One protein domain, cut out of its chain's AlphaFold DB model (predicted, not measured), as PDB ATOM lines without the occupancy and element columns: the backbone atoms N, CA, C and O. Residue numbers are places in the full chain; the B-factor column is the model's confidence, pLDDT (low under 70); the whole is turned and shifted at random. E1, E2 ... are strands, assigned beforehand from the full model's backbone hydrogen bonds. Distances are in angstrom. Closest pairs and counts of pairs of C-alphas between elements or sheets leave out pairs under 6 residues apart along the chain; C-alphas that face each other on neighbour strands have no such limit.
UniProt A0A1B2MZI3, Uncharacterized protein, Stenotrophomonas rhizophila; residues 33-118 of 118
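This is residues 33 to 118 of the 118 residues of an uncharacterized protein of Stenotrophomonas rhizophila (UniProt A0A1B2MZI3). Two small antiparallel sheets lie partly face to face as a sandwich, a four-strand sheet of E1 to E4 and a three-strand sheet of E5 to E7, with the strands of the one at 32 degrees to those of the other. The chain makes the first sheet hairpin by hairpin, crosses over in one long stretch, residues 68 to 89, whose residues 76 to 77 pair beside E7, and then makes the second sheet in the same way. The printed part has 86 residues with no named helix and seven named strands, E1 to E7 in order along the chain, and its class is all strand. The sheet orders are E1 - E2 - E3 - E4 and E5 - E6 - E7. The whole is compact, with a radius of gyration of the C-alphas of 12.4 A and spans of 37 by 29 by 20 A.

E1 is residues 33 to 38, from C-alpha 33 at (174.770, 208.157, 171.117). E2 is residues 41 to 47, and E3, residues 53 to 60, is 20.8 A long from first to last C-alpha. E4 is residues 63 to 67, ending with C-alpha 67 at (173.261, 213.609, 184.881). E5 is residues 90 to 96. E6, residues 100 to 107, measures 23.4 A and E7, residues 110 to 117, 23.2 A, with C-alpha 117 at (182.716, 199.134, 183.478).

E1 to E4 form a meander, each strand the antiparallel neighbour of the one before, and this sheet is strongly twisted. E1 and E2 are a hairpin at 154 degrees, with N 36 and O 43 3.0 A apart. E2 and E3 are a hairpin at 164 degrees, with N 44 and O 57 at 2.8 A. E3 and E4 are a hairpin at 156 degrees, with N 65 and O 58 at 2.9 A. E5 to E7 form a second meander: in the hairpin of E5 and E6 N 92 and O 104 are 2.9 A apart, and in that of E6 and E7 N 112 and O 105 are 2.8 A apart. The facing parts of the two sheets are 10.4 A centre to centre, their best planes 9 degrees apart. E2 and E5 are near each other, with 5 pairs of C-alphas within 10 A. The closest C-alphas of E1 and E5, those of Val 33 and Tyr 95, are 7.1 A apart. Residues 76 to 77 pair parallel with residues 113 to 114 of E7. E4 and E7 are apart.

The two C-alphas farthest apart, those of Gly 39 and Gly 88, are 39.4 A from each other. The printed part has no cut and ends at the chain's last residue, Ala 118. The link E4 to E5, 22 residues, is long, and the other links are tight. The mean pLDDT of the printed part is 89.6, and residues 70 to 72 are under 70.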
ATOM      1  N   VAL A  33     173.782 207.957 170.059       92.50
ATOM      2  CA  VAL A  33     174.770 208.157 171.117       92.50
ATOM      3  C   VAL A  33     175.832 209.131 170.628       92.50
ATOM      4  O   VAL A  33     176.298 209.016 169.495       92.50
ATOM      5  N   ARG A  34     176.190 210.105 171.466       93.56
ATOM      6  CA  ARG A  34     177.273 211.053 171.201       93.56
ATOM      7  C   ARG A  34     178.264 211.037 172.354       93.56
ATOM      8  O   ARG A  34     177.887 211.318 173.488       93.56
ATOM      9  N   GLU A  35     179.523 210.780 172.032       93.94
ATOM     10  CA  GLU A  35     180.644 210.961 172.950       93.94
ATOM     11  C   GLU A  35     181.217 212.373 172.808       93.94
ATOM     12  O   GLU A  35     181.264 212.915 171.700       93.94
ATOM     13  N   TYR A  36     181.626 212.987 173.915       94.62
ATOM     14  CA  TYR A  36     182.359 214.254 173.908       94.62
ATOM     15  C   TYR A  36     183.143 214.438 175.209       94.62
ATOM     16  O   TYR A  36     182.770 213.890 176.241       94.62
ATOM     17  N   GLU A  37     184.213 215.226 175.170       95.56
ATOM     18  CA  GLU A  37     184.965 215.637 176.359       95.56
ATOM     19  C   GLU A  37     184.609 217.087 176.705       95.56
ATOM     20  O   GLU A  37     184.512 217.932 175.814       95.56
ATOM     21  N   ASP A  38     184.412 217.375 177.992       93.38
ATOM     22  CA  ASP A  38     184.250 218.736 178.507       93.38
ATOM     23  C   ASP A  38     185.004 218.872 179.834       93.38
ATOM     24  O   ASP A  38     184.774 218.104 180.768       93.38
ATOM     25  N   GLY A  39     185.957 219.803 179.907       92.81
ATOM     26  CA  GLY A  39     186.743 220.051 181.122       92.81
ATOM     27  C   GLY A  39     187.533 218.842 181.647       92.81
ATOM     28  O   GLY A  39     187.717 218.724 182.857       92.81
ATOM     29  N   GLY A  40     187.977 217.933 180.770       93.12
ATOM     30  CA  GLY A  40     188.663 216.691 181.159       93.12
ATOM     31  C   GLY A  40     187.732 215.593 181.691       93.12
ATOM     32  O   GLY A  40     188.200 214.627 182.295       93.12
ATOM     33  N   VAL A  41     186.422 215.743 181.490       94.56
ATOM     34  CA  VAL A  41     185.403 214.746 181.821       94.56
ATOM     35  C   VAL A  41     184.844 214.165 180.525       94.56
ATOM     36  O   VAL A  41     184.327 214.896 179.673       94.56
ATOM     37  N   ASP A  42     184.932 212.844 180.380       94.69
ATOM     38  CA  ASP A  42     184.327 212.126 179.262       94.69
ATOM     39  C   ASP A  42     182.810 212.071 179.462       94.69
ATOM     40  O   ASP A  42     182.325 211.717 180.539       94.69
ATOM     41  N   HIS A  43     182.047 212.363 178.418       95.06
ATOM     42  CA  HIS A  43     180.594 212.318 178.433       95.06
ATOM     43  C   HIS A  43     180.056 211.408 177.338       95.06
ATOM     44  O   HIS A  43     180.544 211.400 176.209       95.06
ATOM     45  N   VAL A  44     178.980 210.699 177.663       95.00
ATOM     46  CA  VAL A  44     178.173 209.929 176.719       95.00
ATOM     47  C   VAL A  44     176.727 210.382 176.847       95.00
ATOM     48  O   VAL A  44     176.067 210.123 177.852       95.00
ATOM     49  N   GLU A  45     176.229 211.067 175.821       94.31
ATOM     50  CA  GLU A  45     174.836 211.496 175.709       94.31
ATOM     51  C   GLU A  45     174.044 210.496 174.865       94.31
ATOM     52  O   GLU A  45     174.410 210.193 173.730       94.31
ATOM     53  N   VAL A  46     172.927 210.018 175.408       92.19
ATOM     54  CA  VAL A  46     172.017 209.074 174.758       92.19
ATOM     55  C   VAL A  46     170.702 209.771 174.447       92.19
ATOM     56  O   VAL A  46     170.008 210.270 175.337       92.19
ATOM     57  N   ARG A  47     170.330 209.761 173.168       91.12
ATOM     58  CA  ARG A  47     169.062 210.278 172.654       91.12
ATOM     59  C   ARG A  47     168.216 209.168 172.064       91.12
ATOM     60  O   ARG A  47     168.741 208.265 171.418       91.12
ATOM     61  N   ASP A  48     166.908 209.270 172.244       88.25
ATOM     62  CA  ASP A  48     165.959 208.408 171.542       88.25
ATOM     63  C   ASP A  48     165.788 208.814 170.064       88.25
ATOM     64  O   ASP A  48     166.387 209.778 169.572       88.25
ATOM     65  N   GLY A  49     164.930 208.083 169.348       86.12
ATOM     66  CA  GLY A  49     164.709 208.274 167.914       86.12
ATOM     67  C   GLY A  49     164.056 209.612 167.571       86.12
ATOM     68  O   GLY A  49     164.153 210.066 166.432       86.12
ATOM     69  N   THR A  50     163.439 210.267 168.558       88.00
ATOM     70  CA  THR A  50     162.840 211.603 168.434       88.00
ATOM     71  C   THR A  50     163.855 212.720 168.693       88.00
ATOM     72  O   THR A  50     163.554 213.893 168.488       88.00
ATOM     73  N   GLY A  51     165.073 212.372 169.122       87.19
ATOM     74  CA  GLY A  51     166.141 213.310 169.451       87.19
ATOM     75  C   GLY A  51     166.092 213.838 170.885       87.19
ATOM     76  O   GLY A  51     166.937 214.665 171.243       87.19
ATOM     77  N   ARG A  52     165.155 213.368 171.722       88.12
ATOM     78  CA  ARG A  52     165.131 213.716 173.147       88.12
ATOM     79  C   ARG A  52     166.286 213.033 173.861       88.12
ATOM     80  O   ARG A  52     166.505 211.835 173.686       88.12
ATOM     81  N   VAL A  53     167.008 213.801 174.673       89.81
ATOM     82  CA  VAL A  53     168.037 213.254 175.562       89.81
ATOM     83  C   VAL A  53     167.340 212.464 176.657       89.81
ATOM     84  O   VAL A  53     166.493 213.005 177.363       89.81
ATOM     85  N   GLN A  54     167.696 211.191 176.770       88.75
ATOM     86  CA  GLN A  54     167.188 210.298 177.806       88.75
ATOM     87  C   GLN A  54     168.183 210.172 178.960       88.75
ATOM     88  O   GLN A  54     167.778 209.998 180.103       88.75
ATOM     89  N   LEU A  55     169.484 210.250 178.667       91.38
ATOM     90  CA  LEU A  55     170.535 210.069 179.659       91.38
ATOM     91  C   LEU A  55     171.833 210.747 179.212       91.38
ATOM     92  O   LEU A  55     172.185 210.681 178.037       91.38
ATOM     93  N   VAL A  56     172.565 211.337 180.157       94.12
ATOM     94  CA  VAL A  56     173.981 211.678 179.978       94.12
ATOM     95  C   VAL A  56     174.777 211.010 181.092       94.12
ATOM     96  O   VAL A  56     174.458 211.172 182.271       94.12
ATOM     97  N   ILE A  57     175.800 210.249 180.712       94.62
ATOM     98  CA  ILE A  57     176.788 209.685 181.630       94.62
ATOM     99  C   ILE A  57     178.052 210.520 181.543       94.62
ATOM    100  O   ILE A  57     178.581 210.700 180.453       94.62
ATOM    101  N   ALA A  58     178.532 210.997 182.685       94.75
ATOM    102  CA  ALA A  58     179.853 211.589 182.821       94.75
ATOM    103  C   ALA A  58     180.795 210.589 183.496       94.75
ATOM    104  O   ALA A  58     180.396 209.874 184.421       94.75
ATOM    105  N   TYR A  59     182.041 210.548 183.041       94.56
ATOM    106  CA  TYR A  59     183.090 209.700 183.577       94.56
ATOM    107  C   TYR A  59     184.400 210.476 183.699       94.56
ATOM    108  O   TYR A  59     184.891 211.062 182.739       94.56
ATOM    109  N   ALA A  60     184.984 210.446 184.893       94.12
ATOM    110  CA  ALA A  60     186.315 210.976 185.151       94.12
ATOM    111  C   ALA A  60     186.926 210.268 186.358       94.12
ATOM    112  O   ALA A  60     186.226 209.939 187.315       94.12
ATOM    113  N   ALA A  61     188.239 210.030 186.312       91.69
ATOM    114  CA  ALA A  61     189.002 209.440 187.417       91.69
ATOM    115  C   ALA A  61     188.384 208.148 188.008       91.69
ATOM    116  O   ALA A  61     188.419 207.931 189.216       91.69
ATOM    117  N   GLY A  62     187.802 207.285 187.164       90.25
ATOM    118  CA  GLY A  62     187.201 206.017 187.605       90.25
ATOM    119  C   GLY A  62     185.788 206.136 188.185       90.25
ATOM    120  O   GLY A  62     185.221 205.129 188.607       90.25
ATOM    121  N   VAL A  63     185.204 207.334 188.209       92.38
ATOM    122  CA  VAL A  63     183.888 207.599 188.797       92.38
ATOM    123  C   VAL A  63     182.877 207.907 187.701       92.38
ATOM    124  O   VAL A  63     183.174 208.632 186.754       92.38
ATOM    125  N   PHE A  64     181.675 207.348 187.845       93.88
ATOM    126  CA  PHE A  64     180.545 207.588 186.954       93.88
ATOM    127  C   PHE A  64     179.509 208.483 187.626       93.88
ATOM    128  O   PHE A  64     179.128 208.243 188.773       93.88
ATOM    129  N   TRP A  65     178.979 209.438 186.869       93.19
ATOM    130  CA  TRP A  65     177.809 210.224 187.239       93.19
ATOM    131  C   TRP A  65     176.728 210.077 186.174       93.19
ATOM    132  O   TRP A  65     177.006 210.131 184.978       93.19
ATOM    133  N   ALA A  66     175.484 209.920 186.617       91.69
ATOM    134  CA  ALA A  66     174.315 210.048 185.762       91.69
ATOM    135  C   ALA A  66     173.737 211.452 185.935       91.69
ATOM    136  O   ALA A  66     173.276 211.816 187.017       91.69
ATOM    137  N   LEU A  67     173.780 212.249 184.875       90.69
ATOM    138  CA  LEU A  67     173.261 213.609 184.881       90.69
ATOM    139  C   LEU A  67     171.759 213.577 184.603       90.69
ATOM    140  O   LEU A  67     171.290 212.904 183.681       90.69
ATOM    141  N   HIS A  68     170.996 214.315 185.406       78.06
ATOM    142  CA  HIS A  68     169.555 214.423 185.225       78.06
ATOM    143  C   HIS A  68     169.266 215.293 184.004       78.06
ATOM    144  O   HIS A  68     169.550 216.489 183.995       78.06
ATOM    145  N   VAL A  69     168.685 214.681 182.978       77.19
ATOM    146  CA  VAL A  69     168.339 215.341 181.722       77.19
ATOM    147  C   VAL A  69     166.903 214.988 181.356       77.19
ATOM    148  O   VAL A  69     166.557 213.823 181.191       77.19
ATOM    149  N   GLY A  70     166.055 216.013 181.254       64.12
ATOM    150  CA  GLY A  70     164.645 215.861 180.894       64.12
ATOM    151  C   GLY A  70     163.751 215.272 181.994       64.12
ATOM    152  O   GLY A  70     164.146 215.124 183.148       64.12
ATOM    153  N   PHE A  71     162.504 214.981 181.614       59.88
ATOM    154  CA  PHE A  71     161.499 214.332 182.455       59.88
ATOM    155  C   PHE A  71     160.770 213.241 181.642       59.88
ATOM    156  O   PHE A  71     160.371 213.527 180.505       59.88
ATOM    157  N   PRO A  72     160.553 212.033 182.201       67.38
ATOM    158  CA  PRO A  72     161.038 211.589 183.509       67.38
ATOM    159  C   PRO A  72     162.556 211.359 183.511       67.38
ATOM    160  O   PRO A  72     163.135 210.965 182.501       67.38
ATOM    161  N   THR A  73     163.197 211.595 184.656       78.25
ATOM    162  CA  THR A  73     164.631 211.337 184.825       78.25
ATOM    163  C   THR A  73     164.922 209.846 184.669       78.25
ATOM    164  O   THR A  73     164.262 209.008 185.289       78.25
ATOM    165  N   ALA A  74     165.937 209.503 183.877       86.62
ATOM    166  CA  ALA A  74     166.392 208.126 183.748       86.62
ATOM    167  C   ALA A  74     166.833 207.542 185.103       86.62
ATOM    168  O   ALA A  74     167.655 208.120 185.812       86.62
ATOM    169  N   ARG A  75     166.329 206.348 185.438       91.88
ATOM    170  CA  ARG A  75     166.820 205.560 186.578       91.88
ATOM    171  C   ARG A  75     168.107 204.853 186.171       91.88
ATOM    172  O   ARG A  75     168.063 203.989 185.297       91.88
ATOM    173  N   VAL A  76     169.230 205.197 186.794       93.00
ATOM    174  CA  VAL A  76     170.543 204.637 186.445       93.00
ATOM    175  C   VAL A  76     171.134 203.864 187.616       93.00
ATOM    176  O   VAL A  76     171.298 204.390 188.711       93.00
ATOM    177  N   SER A  77     171.466 202.604 187.364       93.56
ATOM    178  CA  SER A  77     172.232 201.731 188.238       93.56
ATOM    179  C   SER A  77     173.723 201.900 187.932       93.56
ATOM    180  O   SER A  77     174.234 201.384 186.932       93.56
ATOM    181  N   LEU A  78     174.414 202.629 188.805       91.94
ATOM    182  CA  LEU A  78     175.849 202.889 188.743       91.94
ATOM    183  C   LEU A  78     176.653 201.712 189.324       91.94
ATOM    184  O   LEU A  78     176.111 200.897 190.075       91.94
ATOM    185  N   PRO A  79     177.963 201.600 189.039       88.12
ATOM    186  CA  PRO A  79     178.774 200.504 189.566       88.12
ATOM    187  C   PRO A  79     178.802 200.420 191.097       88.12
ATOM    188  O   PRO A  79     178.772 199.319 191.650       88.12
ATOM    189  N   ASN A  80     178.808 201.582 191.751       84.25
ATOM    190  CA  ASN A  80     178.816 201.787 193.201       84.25
ATOM    191  C   ASN A  80     177.416 201.960 193.818       84.25
ATOM    192  O   ASN A  80     177.292 201.938 195.038       84.25
ATOM    193  N   TRP A  81     176.372 202.134 193.003       85.81
ATOM    194  CA  TRP A  81     174.990 202.275 193.461       85.81
ATOM    195  C   TRP A  81     174.059 201.480 192.557       85.81
ATOM    196  O   TRP A  81     173.746 201.887 191.435       85.81
ATOM    197  N   ARG A  82     173.615 200.330 193.050       88.31
ATOM    198  CA  ARG A  82     172.862 199.372 192.251       88.31
ATOM    199  C   ARG A  82     171.362 199.529 192.485       88.31
ATOM    200  O   ARG A  82     170.919 199.676 193.620       88.31
ATOM    201  N   LEU A  83     170.584 199.494 191.407       90.81
ATOM    202  CA  LEU A  83     169.121 199.544 191.466       90.81
ATOM    203  C   LEU A  83     168.527 198.162 191.192       90.81
ATOM    204  O   LEU A  83     169.075 197.391 190.406       90.81
ATOM    205  N   LYS A  84     167.362 197.879 191.788       89.44
ATOM    206  CA  LYS A  84     166.567 196.700 191.431       89.44
ATOM    207  C   LYS A  84     166.110 196.814 189.974       89.44
ATOM    208  O   LYS A  84     165.580 197.847 189.563       89.44
ATOM    209  N   LEU A  85     166.314 195.749 189.207       89.75
ATOM    210  CA  LEU A  85     165.892 195.681 187.812       89.75
ATOM    211  C   LEU A  85     164.421 195.252 187.715       89.75
ATOM    212  O   LEU A  85     163.966 194.463 188.549       89.75
ATOM    213  N   PRO A  86     163.666 195.729 186.709       87.75
ATOM    214  CA  PRO A  86     162.317 195.234 186.479       87.75
ATOM    215  C   PRO A  86     162.355 193.747 186.096       87.75
ATOM    216  O   PRO A  86     163.078 193.346 185.183       87.75
ATOM    217  N   GLU A  87     161.565 192.923 186.775       86.31
ATOM    218  CA  GLU A  87     161.510 191.482 186.514       86.31
ATOM    219  C   GLU A  87     160.917 191.188 185.128       86.31
ATOM    220  O   GLU A  87     159.847 191.696 184.777       86.31
ATOM    221  N   GLY A  88     161.605 190.363 184.332       86.31
ATOM    222  CA  GLY A  88     161.223 190.086 182.944       86.31
ATOM    223  C   GLY A  88     161.431 191.275 181.997       86.31
ATOM    224  O   GLY A  88     160.747 191.380 180.981       86.31
ATOM    225  N   ALA A  89     162.328 192.206 182.341       89.38
ATOM    226  CA  ALA A  89     162.682 193.324 181.476       89.38
ATOM    227  C   ALA A  89     163.297 192.865 180.145       89.38
ATOM    228  O   ALA A  89     164.159 191.989 180.102       89.38
ATOM    229  N   ARG A  90     162.933 193.555 179.060       89.62
ATOM    230  CA  ARG A  90     163.677 193.508 177.802       89.62
ATOM    231  C   ARG A  90     165.033 194.179 177.998       89.62
ATOM    232  O   ARG A  90     165.084 195.323 178.454       89.62
ATOM    233  N   VAL A  91     166.093 193.478 177.609       91.06
ATOM    234  CA  VAL A  91     167.482 193.943 177.673       91.06
ATOM    235  C   VAL A  91     167.888 194.524 176.321       91.06
ATOM    236  O   VAL A  91     167.552 193.981 175.271       91.06
ATOM    237  N   THR A  92     168.559 195.670 176.318       89.81
ATOM    238  CA  THR A  92     169.053 196.314 175.095       89.81
ATOM    239  C   THR A  92     170.384 196.985 175.384       89.81
ATOM    240  O   THR A  92     170.431 197.906 176.198       89.81
ATOM    241  N   GLU A  93     171.458 196.554 174.728       90.19
ATOM    242  CA  GLU A  93     172.729 197.279 174.768       90.19
ATOM    243  C   GLU A  93     172.600 198.546 173.918       90.19
ATOM    244  O   GLU A  93     172.315 198.484 172.725       90.19
ATOM    245  N   VAL A  94     172.725 199.711 174.552       91.06
ATOM    246  CA  VAL A  94     172.540 201.015 173.897       91.06
ATOM    247  C   VAL A  94     173.875 201.620 173.483       91.06
ATOM    248  O   VAL A  94     173.940 202.349 172.497       91.06
ATOM    249  N   TYR A  95     174.932 201.310 174.226       90.81
ATOM    250  CA  TYR A  95     176.271 201.823 173.995       90.81
ATOM    251  C   TYR A  95     177.316 200.802 174.440       90.81
ATOM    252  O   TYR A  95     177.166 200.195 175.499       90.81
ATOM    253  N   ALA A  96     178.386 200.667 173.660       91.31
ATOM    254  CA  ALA A  96     179.561 199.874 173.992       91.31
ATOM    255  C   ALA A  96     180.819 200.678 173.639       91.31
ATOM    256  O   ALA A  96     181.131 200.867 172.464       91.31
ATOM    257  N   GLY A  97     181.511 201.173 174.664       88.69
ATOM    258  CA  GLY A  97     182.754 201.925 174.532       88.69
ATOM    259  C   GLY A  97     183.926 201.241 175.222       88.69
ATOM    260  O   GLY A  97     183.774 200.246 175.928       88.69
ATOM    261  N   ALA A  98     185.119 201.815 175.062       86.94
ATOM    262  CA  ALA A  98     186.351 201.256 175.622       86.94
ATOM    263  C   ALA A  98     186.389 201.255 177.163       86.94
ATOM    264  O   ALA A  98     187.101 200.453 177.758       86.94
ATOM    265  N   ARG A  99     185.653 202.167 177.814       89.06
ATOM    266  CA  ARG A  99     185.657 202.338 179.280       89.06
ATOM    267  C   ARG A  99     184.466 201.679 179.968       89.06
ATOM    268  O   ARG A  99     184.565 201.291 181.130       89.06
ATOM    269  N   PHE A 100     183.333 201.600 179.278       92.06
ATOM    270  CA  PHE A 100     182.109 201.005 179.798       92.06
ATOM    271  C   PHE A 100     181.123 200.687 178.672       92.06
ATOM    272  O   PHE A 100     181.200 201.255 177.581       92.06
ATOM    273  N   SER A 101     180.144 199.839 178.973       92.50
ATOM    274  CA  SER A 101     178.924 199.682 178.186       92.50
ATOM    275  C   SER A 101     177.687 200.096 178.981       92.50
ATOM    276  O   SER A 101     177.690 200.154 180.218       92.50
ATOM    277  N   LEU A 102     176.623 200.426 178.255       92.56
ATOM    278  CA  LEU A 102     175.342 200.853 178.797       92.56
ATOM    279  C   LEU A 102     174.235 199.930 178.299       92.56
ATOM    280  O   LEU A 102     173.949 199.866 177.101       92.56
ATOM    281  N   THR A 103     173.546 199.303 179.242       93.62
ATOM    282  CA  THR A 103     172.420 198.412 178.964       93.62
ATOM    283  C   THR A 103     171.138 199.011 179.517       93.62
ATOM    284  O   THR A 103     171.085 199.431 180.670       93.62
ATOM    285  N   ARG A 104     170.071 199.025 178.722       92.69
ATOM    286  CA  ARG A 104     168.730 199.414 179.155       92.69
ATOM    287  C   ARG A 104     167.891 198.168 179.427       92.69
ATOM    288  O   ARG A 104     167.668 197.366 178.525       92.69
ATOM    289  N   PHE A 105     167.388 198.051 180.650       92.69
ATOM    290  CA  PHE A 105     166.384 197.077 181.071       92.69
ATOM    291  C   PHE A 105     165.028 197.774 181.101       92.69
ATOM    292  O   PHE A 105     164.863 198.745 181.837       92.69
ATOM    293  N   SER A 106     164.056 197.322 180.309       91.00
ATOM    294  CA  SER A 106     162.735 197.966 180.254       91.00
ATOM    295  C   SER A 106     161.554 197.009 180.263       91.00
ATOM    296  O   SER A 106     161.615 195.946 179.649       91.00
ATOM    297  N   LYS A 107     160.461 197.426 180.904       89.62
ATOM    298  CA  LYS A 107     159.174 196.730 180.951       89.62
ATOM    299  C   LYS A 107     158.044 197.759 181.008       89.62
ATOM    300  O   LYS A 107     157.891 198.454 182.006       89.62
ATOM    301  N   GLY A 108     157.254 197.863 179.939       87.62
ATOM    302  CA  GLY A 108     156.249 198.924 179.820       87.62
ATOM    303  C   GLY A 108     156.897 200.310 179.894       87.62
ATOM    304  O   GLY A 108     157.858 200.582 179.175       87.62
ATOM    305  N   GLU A 109     156.393 201.159 180.786       84.81
ATOM    306  CA  GLU A 109     156.929 202.505 181.036       84.81
ATOM    307  C   GLU A 109     158.165 202.504 181.946       84.81
ATOM    308  O   GLU A 109     158.917 203.477 182.000       84.81
ATOM    309  N   GLU A 110     158.421 201.395 182.641       88.06
ATOM    310  CA  GLU A 110     159.565 201.274 183.525       88.06
ATOM    311  C   GLU A 110     160.848 200.979 182.751       88.06
ATOM    312  O   GLU A 110     160.932 200.030 181.968       88.06
ATOM    313  N   ALA A 111     161.895 201.752 183.038       90.75
ATOM    314  CA  ALA A 111     163.242 201.476 182.561       90.75
ATOM    315  C   ALA A 111     164.285 201.702 183.659       90.75
ATOM    316  O   ALA A 111     164.128 202.591 184.502       90.75
ATOM    317  N   VAL A 112     165.337 200.887 183.639       93.62
ATOM    318  CA  VAL A 112     166.569 201.059 184.413       93.62
ATOM    319  C   VAL A 112     167.752 200.916 183.462       93.62
ATOM    320  O   VAL A 112     167.811 199.989 182.656       93.62
ATOM    321  N   TRP A 113     168.690 201.848 183.549       93.69
ATOM    322  CA  TRP A 113     169.924 201.860 182.774       93.69
ATOM    323  C   TRP A 113     171.065 201.344 183.644       93.69
ATOM    324  O   TRP A 113     171.250 201.830 184.752       93.69
ATOM    325  N   CYS A 114     171.830 200.374 183.170       94.50
ATOM    326  CA  CYS A 114     172.963 199.798 183.884       94.50
ATOM    327  C   CYS A 114     174.269 200.174 183.198       94.50
ATOM    328  O   CYS A 114     174.422 199.955 181.997       94.50
ATOM    329  N   ILE A 115     175.219 200.675 183.988       93.69
ATOM    330  CA  ILE A 115     176.607 200.850 183.558       93.69
ATOM    331  C   ILE A 115     177.391 199.573 183.866       93.69
ATOM    332  O   ILE A 115     177.380 199.075 185.001       93.69
ATOM    333  N   HIS A 116     178.112 199.080 182.863       91.88
ATOM    334  CA  HIS A 116     179.077 197.996 182.995       91.88
ATOM    335  C   HIS A 116     180.473 198.544 182.690       91.88
ATOM    336  O   HIS A 116     180.785 198.759 181.521       91.88
ATOM    337  N   PRO A 117     181.315 198.797 183.706       91.38
ATOM    338  CA  PRO A 117     182.716 199.134 183.478       91.38
ATOM    339  C   PRO A 117     183.418 198.021 182.687       91.38
ATOM    340  O   PRO A 117     183.074 196.839 182.845       91.38
ATOM    341  N   ALA A 118     184.359 198.420 181.830       84.56
ATOM    342  CA  ALA A 118     185.235 197.503 181.106       84.56
ATOM    343  C   ALA A 118     186.142 196.724 182.070       84.56
ATOM    344  O   ALA A 118     186.651 197.341 183.035       84.56
TER     345      ALA A 118